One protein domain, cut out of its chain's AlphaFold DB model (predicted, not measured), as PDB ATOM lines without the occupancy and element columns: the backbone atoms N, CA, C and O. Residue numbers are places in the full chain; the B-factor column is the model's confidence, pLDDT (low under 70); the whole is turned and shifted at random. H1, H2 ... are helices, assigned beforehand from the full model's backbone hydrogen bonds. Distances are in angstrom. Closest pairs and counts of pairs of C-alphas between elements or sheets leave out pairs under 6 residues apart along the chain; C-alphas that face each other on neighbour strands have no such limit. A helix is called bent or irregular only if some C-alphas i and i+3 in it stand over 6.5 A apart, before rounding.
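This is residues 40 to 84 and 107 to 145 of the 212 residues of an uncharacterized protein of Pseudomonas fluorescens (UniProt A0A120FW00). Three helices, H1, H2 and H3, make a triangular up-and-down bundle, each running against the one before it; H4 folds back from the end of H3 on the side away from H2, and H5 lies across H3 as a short outlying piece. At the other end of the longest axis, residues 72 to 84 make a loop with no named element beyond H2. The printed part has 84 residues with five named helices, H1 to H5 in that order along the chain, and no named strand; the class is all helix. It is compact, with a radius of gyration of the C-alphas of 12.8 A, and spans 37 by 30 by 20 A.

H1 is residues 40 to 51, 16.4 A from first to last C-alpha, beginning at C-alpha 40 at (188.037, 164.894, 204.074). H2 is residues 58 to 71, 19.9 A long, and is irregular: C-alphas 62 and 65 are 7.8 A apart. H3, the longest, is residues 107 to 122, 23.2 A, beginning at C-alpha 107 at (175.418, 167.159, 203.654). H4 is residues 124 to 130. H5 is residues 136 to 141, ending at C-alpha 141 at (175.862, 153.597, 202.610).

H1 and H3 are the hubs, touching three helices each. H1 and H2, a helical hairpin, touch, closest at the C-alphas of Phe 40 and Ile 71, 6.1 A; they run opposite ways at a shallow tilt of 34.8 degrees, only just short of steep. H1 and H3 touch, closest at the C-alphas of Leu 43 and Ile 112, 5.7 A; they run the same way at 36 degrees, only just a steep tilt. H2 and H3 touch, closest at the C-alphas of Trp 59 and Ala 118, 6.6 A, opposite ways at a steep tilt of 40 degrees. H3 and H4 form a helical hairpin, in which H3 touches H4 with residues 116 to 120 alone; the closest C-alphas, those of Lys 120 and Ala 127, are 5.1 A apart. H1, with residues 42 to 46 alone, only just touches H4, with 3 pairs of C-alphas within 8 A, the closest being those of Val 42 and Leu 130, 7.6 A apart. Of the five touching pairs two are at a shallow tilt, a packing part aligned and part crossed. H5 is close to H3 but not clearly touching it, about perpendicular at 80 degrees, with the C-alphas of Phe 113 and Phe 141 closest, 6.9 A. H5 is apart from H1, H2 and H4, and H2 is apart from H4. Each O i to N i+4 pair is within hydrogen-bond range in H1, H4 and H5; in H2 8 of 10 are, in H3 11 of 12.

The two C-alphas farthest apart are those of Gly 78 and Glu 134, 38.7 A. Residues 85 to 106 are not printed, and C-alphas 84 and 107 are 9.1 A apart across this cut, which lies in the link from H2 to H3. Of the links that are printed whole, H3 to H4 and H4 to H5 are tight and H1 to H2 is short. The mean pLDDT of the printed part is 94.2, and no printed residue is under 70.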
ATOM      1  N   PHE A  40     187.749 163.982 205.187       92.38
ATOM      2  CA  PHE A  40     188.037 164.894 204.074       92.38
ATOM      3  C   PHE A  40     189.040 164.326 203.066       92.38
ATOM      4  O   PHE A  40     188.997 164.698 201.896       92.38
ATOM      5  N   GLY A  41     189.919 163.416 203.493       95.25
ATOM      6  CA  GLY A  41     190.880 162.747 202.620       95.25
ATOM      7  C   GLY A  41     190.198 161.791 201.647       95.25
ATOM      8  O   GLY A  41     190.608 161.703 200.490       95.25
ATOM      9  N   VAL A  42     189.120 161.125 202.069       96.44
ATOM     10  CA  VAL A  42     188.271 160.331 201.164       96.44
ATOM     11  C   VAL A  42     187.604 161.230 200.124       96.44
ATOM     12  O   VAL A  42     187.648 160.922 198.934       96.44
ATOM     13  N   LEU A  43     187.021 162.360 200.543       96.75
ATOM     14  CA  LEU A  43     186.374 163.286 199.611       96.75
ATOM     15  C   LEU A  43     187.373 163.880 198.601       96.75
ATOM     16  O   LEU A  43     187.056 163.977 197.418       96.75
ATOM     17  N   ALA A  44     188.585 164.222 199.047       97.81
ATOM     18  CA  ALA A  44     189.653 164.718 198.181       97.81
ATOM     19  C   ALA A  44     190.113 163.678 197.146       97.81
ATOM     20  O   ALA A  44     190.257 164.012 195.973       97.81
ATOM     21  N   GLN A  45     190.276 162.415 197.547       98.06
ATOM     22  CA  GLN A  45     190.620 161.334 196.616       98.06
ATOM     23  C   GLN A  45     189.496 161.062 195.607       98.06
ATOM     24  O   GLN A  45     189.770 160.852 194.428       98.06
ATOM     25  N   LEU A  46     188.228 161.112 196.035       98.25
ATOM     26  CA  LEU A  46     187.086 161.021 195.118       98.25
ATOM     27  C   LEU A  46     187.105 162.155 194.085       98.25
ATOM     28  O   LEU A  46     186.887 161.898 192.904       98.25
ATOM     29  N   ALA A  47     187.386 163.387 194.517       97.94
ATOM     30  CA  ALA A  47     187.489 164.538 193.627       97.94
ATOM     31  C   ALA A  47     188.617 164.377 192.597       97.94
ATOM     32  O   ALA A  47     188.391 164.599 191.411       97.94
ATOM     33  N   GLU A  48     189.803 163.933 193.024       98.12
ATOM     34  CA  GLU A  48     190.935 163.679 192.123       98.12
ATOM     35  C   GLU A  48     190.594 162.614 191.071       98.12
ATOM     36  O   GLU A  48     190.842 162.804 189.878       98.12
ATOM     37  N   LEU A  49     189.973 161.508 191.497       98.31
ATOM     38  CA  LEU A  49     189.560 160.447 190.583       98.31
ATOM     39  C   LEU A  49     188.491 160.929 189.604       98.31
ATOM     40  O   LEU A  49     188.571 160.570 188.433       98.31
ATOM     41  N   LEU A  50     187.519 161.734 190.039       98.25
ATOM     42  CA  LEU A  50     186.446 162.259 189.184       98.25
ATOM     43  C   LEU A  50     186.909 163.384 188.242       98.25
ATOM     44  O   LEU A  50     186.346 163.540 187.158       98.25
ATOM     45  N   ASP A  51     187.960 164.129 188.598       97.62
ATOM     46  CA  ASP A  51     188.585 165.117 187.710       97.62
ATOM     47  C   ASP A  51     189.295 164.454 186.514       97.62
ATOM     48  O   ASP A  51     189.421 165.071 185.449       97.62
ATOM     49  N   ALA A  52     189.709 163.187 186.638       97.19
ATOM     50  CA  ALA A  52     190.332 162.454 185.541       97.19
ATOM     51  C   ALA A  52     189.369 162.341 184.336       97.19
ATOM     52  O   ALA A  52     188.248 161.856 184.495       97.19
ATOM     53  N   PRO A  53     189.796 162.673 183.098       96.00
ATOM     54  CA  PRO A  53     188.908 162.677 181.927       96.00
ATOM     55  C   PRO A  53     188.150 161.366 181.676       96.00
ATOM     56  O   PRO A  53     187.053 161.388 181.127       96.00
ATOM     57  N   ARG A  54     188.719 160.223 182.087       96.38
ATOM     58  CA  ARG A  54     188.091 158.896 181.962       96.38
ATOM     59  C   ARG A  54     186.927 158.651 182.932       96.38
ATOM     60  O   ARG A  54     186.121 157.771 182.669       96.38
ATOM     61  N   ASN A  55     186.861 159.411 184.024       97.25
ATOM     62  CA  ASN A  55     185.907 159.247 185.124       97.25
ATOM     63  C   ASN A  55     184.899 160.403 185.205       97.25
ATOM     64  O   ASN A  55     184.142 160.504 186.170       97.25
ATOM     65  N   GLN A  56     184.896 161.292 184.213       94.31
ATOM     66  CA  GLN A  56     183.968 162.412 184.160       94.31
ATOM     67  C   GLN A  56     182.522 161.910 184.103       94.31
ATOM     68  O   GLN A  56     182.179 161.027 183.316       94.31
ATOM     69  N   THR A  57     181.667 162.504 184.931       97.62
ATOM     70  CA  THR A  57     180.234 162.201 185.011       97.62
ATOM     71  C   THR A  57     179.430 163.493 185.033       97.62
ATOM     72  O   THR A  57     179.929 164.523 185.489       97.62
ATOM     73  N   ASP A  58     178.165 163.439 184.613       97.56
ATOM     74  CA  ASP A  58     177.253 164.591 184.697       97.56
ATOM     75  C   ASP A  58     177.128 165.100 186.140       97.56
ATOM     76  O   ASP A  58     177.099 166.305 186.388       97.56
ATOM     77  N   TRP A  59     177.114 164.182 187.114       97.50
ATOM     78  CA  TRP A  59     177.091 164.555 188.525       97.50
ATOM     79  C   TRP A  59     178.327 165.372 188.905       97.50
ATOM     80  O   TRP A  59     178.180 166.418 189.534       97.50
ATOM     81  N   TRP A  60     179.526 164.940 188.500       97.94
ATOM     82  CA  TRP A  60     180.752 165.678 188.800       97.94
ATOM     83  C   TRP A  60     180.759 167.057 188.145       97.94
ATOM     84  O   TRP A  60     180.989 168.044 188.834       97.94
ATOM     85  N   GLN A  61     180.388 167.155 186.867       96.94
ATOM     86  CA  GLN A  61     180.306 168.436 186.153       96.94
ATOM     87  C   GLN A  61     179.386 169.455 186.841       96.94
ATOM     88  O   GLN A  61     179.608 170.658 186.741       96.94
ATOM     89  N   MET A  62     178.347 168.984 187.534       96.88
ATOM     90  CA  MET A  62     177.414 169.841 188.265       96.88
ATOM     91  C   MET A  62     177.852 170.160 189.701       96.88
ATOM     92  O   MET A  62     177.348 171.124 190.276       96.88
ATOM     93  N   ASN A  63     178.728 169.350 190.305       96.69
ATOM     94  CA  ASN A  63     179.010 169.396 191.745       96.69
ATOM     95  C   ASN A  63     180.490 169.618 192.093       96.69
ATOM     96  O   ASN A  63     180.798 169.761 193.277       96.69
ATOM     97  N   ASP A  64     181.401 169.679 191.118       96.38
ATOM     98  CA  ASP A  64     182.840 169.795 191.376       96.38
ATOM     99  C   ASP A  64     183.183 171.035 192.212       96.38
ATOM    100  O   ASP A  64     183.914 170.931 193.195       96.38
ATOM    101  N   PHE A  65     182.587 172.188 191.897       94.69
ATOM    102  CA  PHE A  65     182.767 173.428 192.645       94.69
ATOM    103  C   PHE A  65     182.370 173.262 194.113       94.69
ATOM    104  O   PHE A  65     183.112 173.664 195.012       94.69
ATOM    105  N   VAL A  66     181.205 172.657 194.361       93.62
ATOM    106  CA  VAL A  66     180.696 172.429 195.716       93.62
ATOM    107  C   VAL A  66     181.658 171.518 196.468       93.62
ATOM    108  O   VAL A  66     182.160 171.906 197.518       93.62
ATOM    109  N   VAL A  67     181.990 170.356 195.900       95.62
ATOM    110  CA  VAL A  67     182.882 169.371 196.527       95.62
ATOM    111  C   VAL A  67     184.268 169.956 196.810       95.62
ATOM    112  O   VAL A  67     184.773 169.804 197.922       95.62
ATOM    113  N   LYS A  68     184.867 170.680 195.858       95.25
ATOM    114  CA  LYS A  68     186.169 171.344 196.036       95.25
ATOM    115  C   LYS A  68     186.112 172.391 197.153       95.25
ATOM    116  O   LYS A  68     186.969 172.386 198.033       95.25
ATOM    117  N   THR A  69     185.045 173.188 197.214       93.56
ATOM    118  CA  THR A  69     184.849 174.168 198.297       93.56
ATOM    119  C   THR A  69     184.669 173.491 199.666       93.56
ATOM    120  O   THR A  69     185.151 174.008 200.678       93.56
ATOM    121  N   MET A  70     184.021 172.316 199.721       94.19
ATOM    122  CA  MET A  70     183.946 171.506 200.946       94.19
ATOM    123  C   MET A  70     185.325 171.021 201.388       94.19
ATOM    124  O   MET A  70     185.641 171.106 202.571       94.19
ATOM    125  N   ILE A  71     186.157 170.527 200.470       93.94
ATOM    126  CA  ILE A  71     187.516 170.060 200.788       93.94
ATOM    127  C   ILE A  71     188.357 171.206 201.365       93.94
ATOM    128  O   ILE A  71     189.045 171.027 202.367       93.94
ATOM    129  N   GLU A  72     188.242 172.401 200.788       92.75
ATOM    130  CA  GLU A  72     188.957 173.604 201.230       92.75
ATOM    131  C   GLU A  72     188.429 174.197 202.547       92.75
ATOM    132  O   GLU A  72     189.051 175.104 203.101       92.75
ATOM    133  N   GLN A  73     187.293 173.708 203.063       89.50
ATOM    134  CA  GLN A  73     186.601 174.296 204.217       89.50
ATOM    135  C   GLN A  73     186.312 175.795 204.013       89.50
ATOM    136  O   GLN A  73     186.463 176.621 204.919       89.50
ATOM    137  N   GLY A  74     185.900 176.147 202.794       84.81
ATOM    138  CA  GLY A  74     185.718 177.526 202.360       84.81
ATOM    139  C   GLY A  74     184.345 178.123 202.672       84.81
ATOM    140  O   GLY A  74     183.383 177.448 203.046       84.81
ATOM    141  N   VAL A  75     184.246 179.434 202.459       82.06
ATOM    142  CA  VAL A  75     182.976 180.151 202.294       82.06
ATOM    143  C   VAL A  75     182.956 180.661 200.857       82.06
ATOM    144  O   VAL A  75     183.909 181.305 200.424       82.06
ATOM    145  N   SER A  76     181.906 180.351 200.098       81.06
ATOM    146  CA  SER A  76     181.825 180.795 198.698       81.06
ATOM    147  C   SER A  76     181.666 182.316 198.593       81.06
ATOM    148  O   SER A  76     181.224 182.974 199.535       81.06
ATOM    149  N   GLY A  77     181.929 182.882 197.409       72.19
ATOM    150  CA  GLY A  77     181.724 184.314 197.148       72.19
ATOM    151  C   GLY A  77     180.279 184.802 197.349       72.19
ATOM    152  O   GLY A  77     180.065 185.994 197.544       72.19
ATOM    153  N   GLY A  78     179.295 183.891 197.347       76.25
ATOM    154  CA  GLY A  78     177.890 184.172 197.670       76.25
ATOM    155  C   GLY A  78     177.536 184.056 199.159       76.25
ATOM    156  O   GLY A  78     176.370 184.200 199.507       76.25
ATOM    157  N   GLY A  79     178.507 183.767 200.031       74.38
ATOM    158  CA  GLY A  79     178.312 183.645 201.480       74.38
ATOM    159  C   GLY A  79     177.937 182.244 201.979       74.38
ATOM    160  O   GLY A  79     177.793 182.061 203.185       74.38
ATOM    161  N   PHE A  80     177.820 181.238 201.101       77.62
ATOM    162  CA  PHE A  80     177.522 179.862 201.527       77.62
ATOM    163  C   PHE A  80     178.683 179.253 202.316       77.62
ATOM    164  O   PHE A  80     179.826 179.280 201.851       77.62
ATOM    165  N   ASN A  81     178.377 178.701 203.489       81.38
ATOM    166  CA  ASN A  81     179.341 178.145 204.432       81.38
ATOM    167  C   ASN A  81     179.554 176.640 204.198       81.38
ATOM    168  O   ASN A  81     178.664 175.850 204.493       81.38
ATOM    169  N   PHE A  82     180.748 176.242 203.750       82.31
ATOM    170  CA  PHE A  82     181.134 174.834 203.554       82.31
ATOM    171  C   PHE A  82     182.097 174.331 204.646       82.31
ATOM    172  O   PHE A  82     182.845 173.367 204.464       82.31
ATOM    173  N   ARG A  83     182.094 174.992 205.811       83.44
ATOM    174  CA  ARG A  83     182.867 174.573 206.985       83.44
ATOM    175  C   ARG A  83     182.085 173.533 207.777       83.44
ATOM    176  O   ARG A  83     181.073 173.847 208.411       83.44
ATOM    177  N   TYR A  84     182.588 172.303 207.799       83.25
ATOM    178  CA  TYR A  84     181.971 171.185 208.507       83.25
ATOM    179  C   TYR A  84     182.759 170.877 209.772       83.25
ATOM    180  O   TYR A  84     183.863 170.350 209.728       83.25
ATOM    181  N   GLU A 107     175.047 166.624 204.962       94.19
ATOM    182  CA  GLU A 107     175.418 167.159 203.654       94.19
ATOM    183  C   GLU A 107     176.786 166.622 203.211       94.19
ATOM    184  O   GLU A 107     176.902 166.069 202.119       94.19
ATOM    185  N   PHE A 108     177.782 166.683 204.096       94.56
ATOM    186  CA  PHE A 108     179.136 166.197 203.834       94.56
ATOM    187  C   PHE A 108     179.162 164.701 203.480       94.56
ATOM    188  O   PHE A 108     179.648 164.312 202.420       94.56
ATOM    189  N   ILE A 109     178.555 163.856 204.319       95.94
ATOM    190  CA  ILE A 109     178.501 162.402 204.082       95.94
ATOM    191  C   ILE A 109     177.704 162.073 202.816       95.94
ATOM    192  O   ILE A 109     178.025 161.126 202.101       95.94
ATOM    193  N   SER A 110     176.674 162.863 202.510       96.69
ATOM    194  CA  SER A 110     175.886 162.685 201.291       96.69
ATOM    195  C   SER A 110     176.689 163.019 200.039       96.69
ATOM    196  O   SER A 110     176.526 162.328 199.040       96.69
ATOM    197  N   HIS A 111     177.579 164.012 200.082       97.25
ATOM    198  CA  HIS A 111     178.467 164.304 198.956       97.25
ATOM    199  C   HIS A 111     179.516 163.213 198.756       97.25
ATOM    200  O   HIS A 111     179.759 162.836 197.615       97.25
ATOM    201  N   ILE A 112     180.061 162.631 199.832       97.75
ATOM    202  CA  ILE A 112     180.928 161.448 199.708       97.75
ATOM    203  C   ILE A 112     180.158 160.289 199.063       97.75
ATOM    204  O   ILE A 112     180.655 159.670 198.127       97.75
ATOM    205  N   PHE A 113     178.933 160.015 199.524       98.12
ATOM    206  CA  PHE A 113     178.087 158.959 198.961       98.12
ATOM    207  C   PHE A 113     177.818 159.166 197.465       98.12
ATOM    208  O   PHE A 113     178.000 158.246 196.674       98.12
ATOM    209  N   LEU A 114     177.408 160.373 197.071       98.19
ATOM    210  CA  LEU A 114     177.082 160.682 195.680       98.19
ATOM    211  C   LEU A 114     178.323 160.671 194.778       98.19
ATOM    212  O   LEU A 114     178.253 160.134 193.677       98.19
ATOM    213  N   ALA A 115     179.461 161.187 195.250       98.31
ATOM    214  CA  ALA A 115     180.728 161.118 194.524       98.31
ATOM    215  C   ALA A 115     181.204 159.668 194.348       98.31
ATOM    216  O   ALA A 115     181.656 159.293 193.267       98.31
ATOM    217  N   TYR A 116     181.054 158.832 195.380       98.38
ATOM    218  CA  TYR A 116     181.356 157.406 195.293       98.38
ATOM    219  C   TYR A 116     180.463 156.690 194.273       98.38
ATOM    220  O   TYR A 116     180.979 155.969 193.424       98.38
ATOM    221  N   GLU A 117     179.145 156.911 194.304       98.31
ATOM    222  CA  GLU A 117     178.223 156.306 193.333       98.31
ATOM    223  C   GLU A 117     178.496 156.798 191.902       98.31
ATOM    224  O   GLU A 117     178.469 156.002 190.960       98.31
ATOM    225  N   ALA A 118     178.840 158.081 191.733       98.38
ATOM    226  CA  ALA A 118     179.256 158.637 190.450       98.38
ATOM    227  C   ALA A 118     180.521 157.941 189.922       98.38
ATOM    228  O   ALA A 118     180.504 157.426 188.804       98.38
ATOM    229  N   LEU A 119     181.579 157.840 190.735       98.56
ATOM    230  CA  LEU A 119     182.817 157.159 190.347       98.56
ATOM    231  C   LEU A 119     182.562 155.681 190.034       98.56
ATOM    232  O   LEU A 119     182.999 155.179 189.002       98.56
ATOM    233  N   LYS A 120     181.810 154.988 190.889       98.12
ATOM    234  CA  LYS A 120     181.473 153.570 190.728       98.12
ATOM    235  C   LYS A 120     180.718 153.287 189.430       98.12
ATOM    236  O   LYS A 120     180.870 152.201 188.880       98.12
ATOM    237  N   SER A 121     179.929 154.238 188.927       97.88
ATOM    238  CA  SER A 121     179.186 154.080 187.669       97.88
ATOM    239  C   SER A 121     180.076 154.021 186.419       97.88
ATOM    240  O   SER A 121     179.664 153.441 185.415       97.88
ATOM    241  N   VAL A 122     181.292 154.577 186.484       98.19
ATOM    242  CA  VAL A 122     182.234 154.654 185.350       98.19
ATOM    243  C   VAL A 122     183.517 153.850 185.574       98.19
ATOM    244  O   VAL A 122     184.046 153.282 184.623       98.19
ATOM    245  N   SER A 123     183.966 153.729 186.827       98.00
ATOM    246  CA  SER A 123     185.178 153.013 187.246       98.00
ATOM    247  C   SER A 123     184.950 152.235 188.555       98.00
ATOM    248  O   SER A 123     185.440 152.634 189.618       98.00
ATOM    249  N   PRO A 124     184.224 151.098 188.507       97.19
ATOM    250  CA  PRO A 124     183.882 150.305 189.693       97.19
ATOM    251  C   PRO A 124     185.094 149.821 190.499       97.19
ATOM    252  O   PRO A 124     185.034 149.773 191.730       97.19
ATOM    253  N   ASP A 125     186.187 149.471 189.819       97.56
ATOM    254  CA  ASP A 125     187.402 148.961 190.459       97.56
ATOM    255  C   ASP A 125     188.096 150.051 191.286       97.56
ATOM    256  O   ASP A 125     188.458 149.808 192.435       97.56
ATOM    257  N   GLU A 126     188.220 151.270 190.747       97.56
ATOM    258  CA  GLU A 126     188.799 152.415 191.467       97.56
ATOM    259  C   GLU A 126     187.936 152.808 192.669       97.56
ATOM    260  O   GLU A 126     188.454 153.015 193.767       97.56
ATOM    261  N   ALA A 127     186.611 152.832 192.489       97.50
ATOM    262  CA  ALA A 127     185.679 153.088 193.581       97.50
ATOM    263  C   ALA A 127     185.838 152.054 194.710       97.50
ATOM    264  O   ALA A 127     185.944 152.423 195.879       97.50
ATOM    265  N   SER A 128     185.913 150.764 194.363       96.31
ATOM    266  CA  SER A 128     186.041 149.667 195.334       96.31
ATOM    267  C   SER A 128     187.404 149.640 196.032       96.31
ATOM    268  O   SER A 128     187.496 149.202 197.178       96.31
ATOM    269  N   GLN A 129     188.464 150.096 195.360       97.19
ATOM    270  CA  GLN A 129     189.785 150.259 195.968       97.19
ATOM    271  C   GLN A 129     189.802 151.400 196.986       97.19
ATOM    272  O   GLN A 129     190.392 151.244 198.055       97.19
ATOM    273  N   LEU A 130     189.145 152.522 196.676       96.69
ATOM    274  CA  LEU A 130     189.077 153.674 197.574       96.69
ATOM    275  C   LEU A 130     188.170 153.414 198.784       96.69
ATOM    276  O   LEU A 130     188.543 153.719 199.915       96.69
ATOM    277  N   LEU A 131     186.987 152.839 198.556       96.44
ATOM    278  CA  LEU A 131     186.010 152.506 199.594       96.44
ATOM    279  C   LEU A 131     185.684 151.005 199.563       96.44
ATOM    280  O   LEU A 131     184.643 150.603 199.036       96.44
ATOM    281  N   PRO A 132     186.543 150.152 200.155       95.12
ATOM    282  CA  PRO A 132     186.281 148.719 200.231       95.12
ATOM    283  C   PRO A 132     185.036 148.416 201.076       95.12
ATOM    284  O   PRO A 132     184.609 149.231 201.897       95.12
ATOM    285  N   CYS A 133     184.473 147.211 200.933       92.81
ATOM    286  CA  CYS A 133     183.252 146.790 201.644       92.81
ATOM    287  C   CYS A 133     183.341 146.949 203.171       92.81
ATOM    288  O   CYS A 133     182.357 147.262 203.834       92.81
ATOM    289  N   GLU A 134     184.535 146.770 203.741       93.56
ATOM    290  CA  GLU A 134     184.736 146.879 205.187       93.56
ATOM    291  C   GLU A 134     184.823 148.323 205.701       93.56
ATOM    292  O   GLU A 134     184.759 148.531 206.919       93.56
ATOM    293  N   HIS A 135     184.939 149.311 204.806       95.56
ATOM    294  CA  HIS A 135     185.062 150.718 205.170       95.56
ATOM    295  C   HIS A 135     183.793 151.212 205.899       95.56
ATOM    296  O   HIS A 135     182.678 150.924 205.448       95.56
ATOM    297  N   PRO A 136     183.909 151.990 206.996       95.38
ATOM    298  CA  PRO A 136     182.756 152.496 207.751       95.38
ATOM    299  C   PRO A 136     181.724 153.245 206.897       95.38
ATOM    300  O   PRO A 136     180.524 153.009 207.035       95.38
ATOM    301  N   LEU A 137     182.185 154.092 205.969       96.06
ATOM    302  CA  LEU A 137     181.320 154.757 204.984       96.06
ATOM    303  C   LEU A 137     180.539 153.766 204.114       96.06
ATOM    304  O   LEU A 137     179.331 153.925 203.981       96.06
ATOM    305  N   THR A 138     181.176 152.718 203.587       95.75
ATOM    306  CA  THR A 138     180.489 151.699 202.777       95.75
ATOM    307  C   THR A 138     179.383 151.019 203.582       95.75
ATOM    308  O   THR A 138     178.234 150.975 203.144       95.75
ATOM    309  N   LYS A 139     179.676 150.626 204.829       95.62
ATOM    310  CA  LYS A 139     178.681 150.058 205.757       95.62
ATOM    311  C   LYS A 139     177.542 151.029 206.075       95.62
ATOM    312  O   LYS A 139     176.402 150.610 206.265       95.62
ATOM    313  N   LEU A 140     177.822 152.330 206.163       95.88
ATOM    314  CA  LEU A 140     176.796 153.360 206.338       95.88
ATOM    315  C   LEU A 140     175.940 153.520 205.072       95.88
ATOM    316  O   LEU A 140     174.727 153.727 205.161       95.88
ATOM    317  N   PHE A 141     176.547 153.426 203.889       96.19
ATOM    318  CA  PHE A 141     175.862 153.597 202.610       96.19
ATOM    319  C   PHE A 141     174.847 152.489 202.330       96.19
ATOM    320  O   PHE A 141     173.808 152.770 201.732       96.19
ATOM    321  N   GLU A 142     175.083 151.287 202.848       95.50
ATOM    322  CA  GLU A 142     174.154 150.154 202.773       95.50
ATOM    323  C   GLU A 142     172.918 150.312 203.671       95.50
ATOM    324  O   GLU A 142     171.879 149.697 203.423       95.50
ATOM    325  N   LYS A 143     172.993 151.148 204.713       95.81
ATOM    326  CA  LYS A 143     171.869 151.342 205.633       95.81
ATOM    327  C   LYS A 143     170.774 152.210 205.001       95.81
ATOM    328  O   LYS A 143     171.078 153.234 204.368       95.81
ATOM    329  N   PRO A 144     169.491 151.862 205.220       94.62
ATOM    330  CA  PRO A 144     168.384 152.717 204.821       94.62
ATOM    331  C   PRO A 144     168.441 154.030 205.603       94.62
ATOM    332  O   PRO A 144     168.654 154.046 206.813       94.62
ATOM    333  N   SER A 145     168.234 155.135 204.896       96.12
ATOM    334  CA  SER A 145     168.233 156.483 205.455       96.12
ATOM    335  C   SER A 145     166.846 157.070 205.266       96.12
ATOM    336  O   SER A 145     166.346 157.103 204.140       96.12
TER     337      SER A 145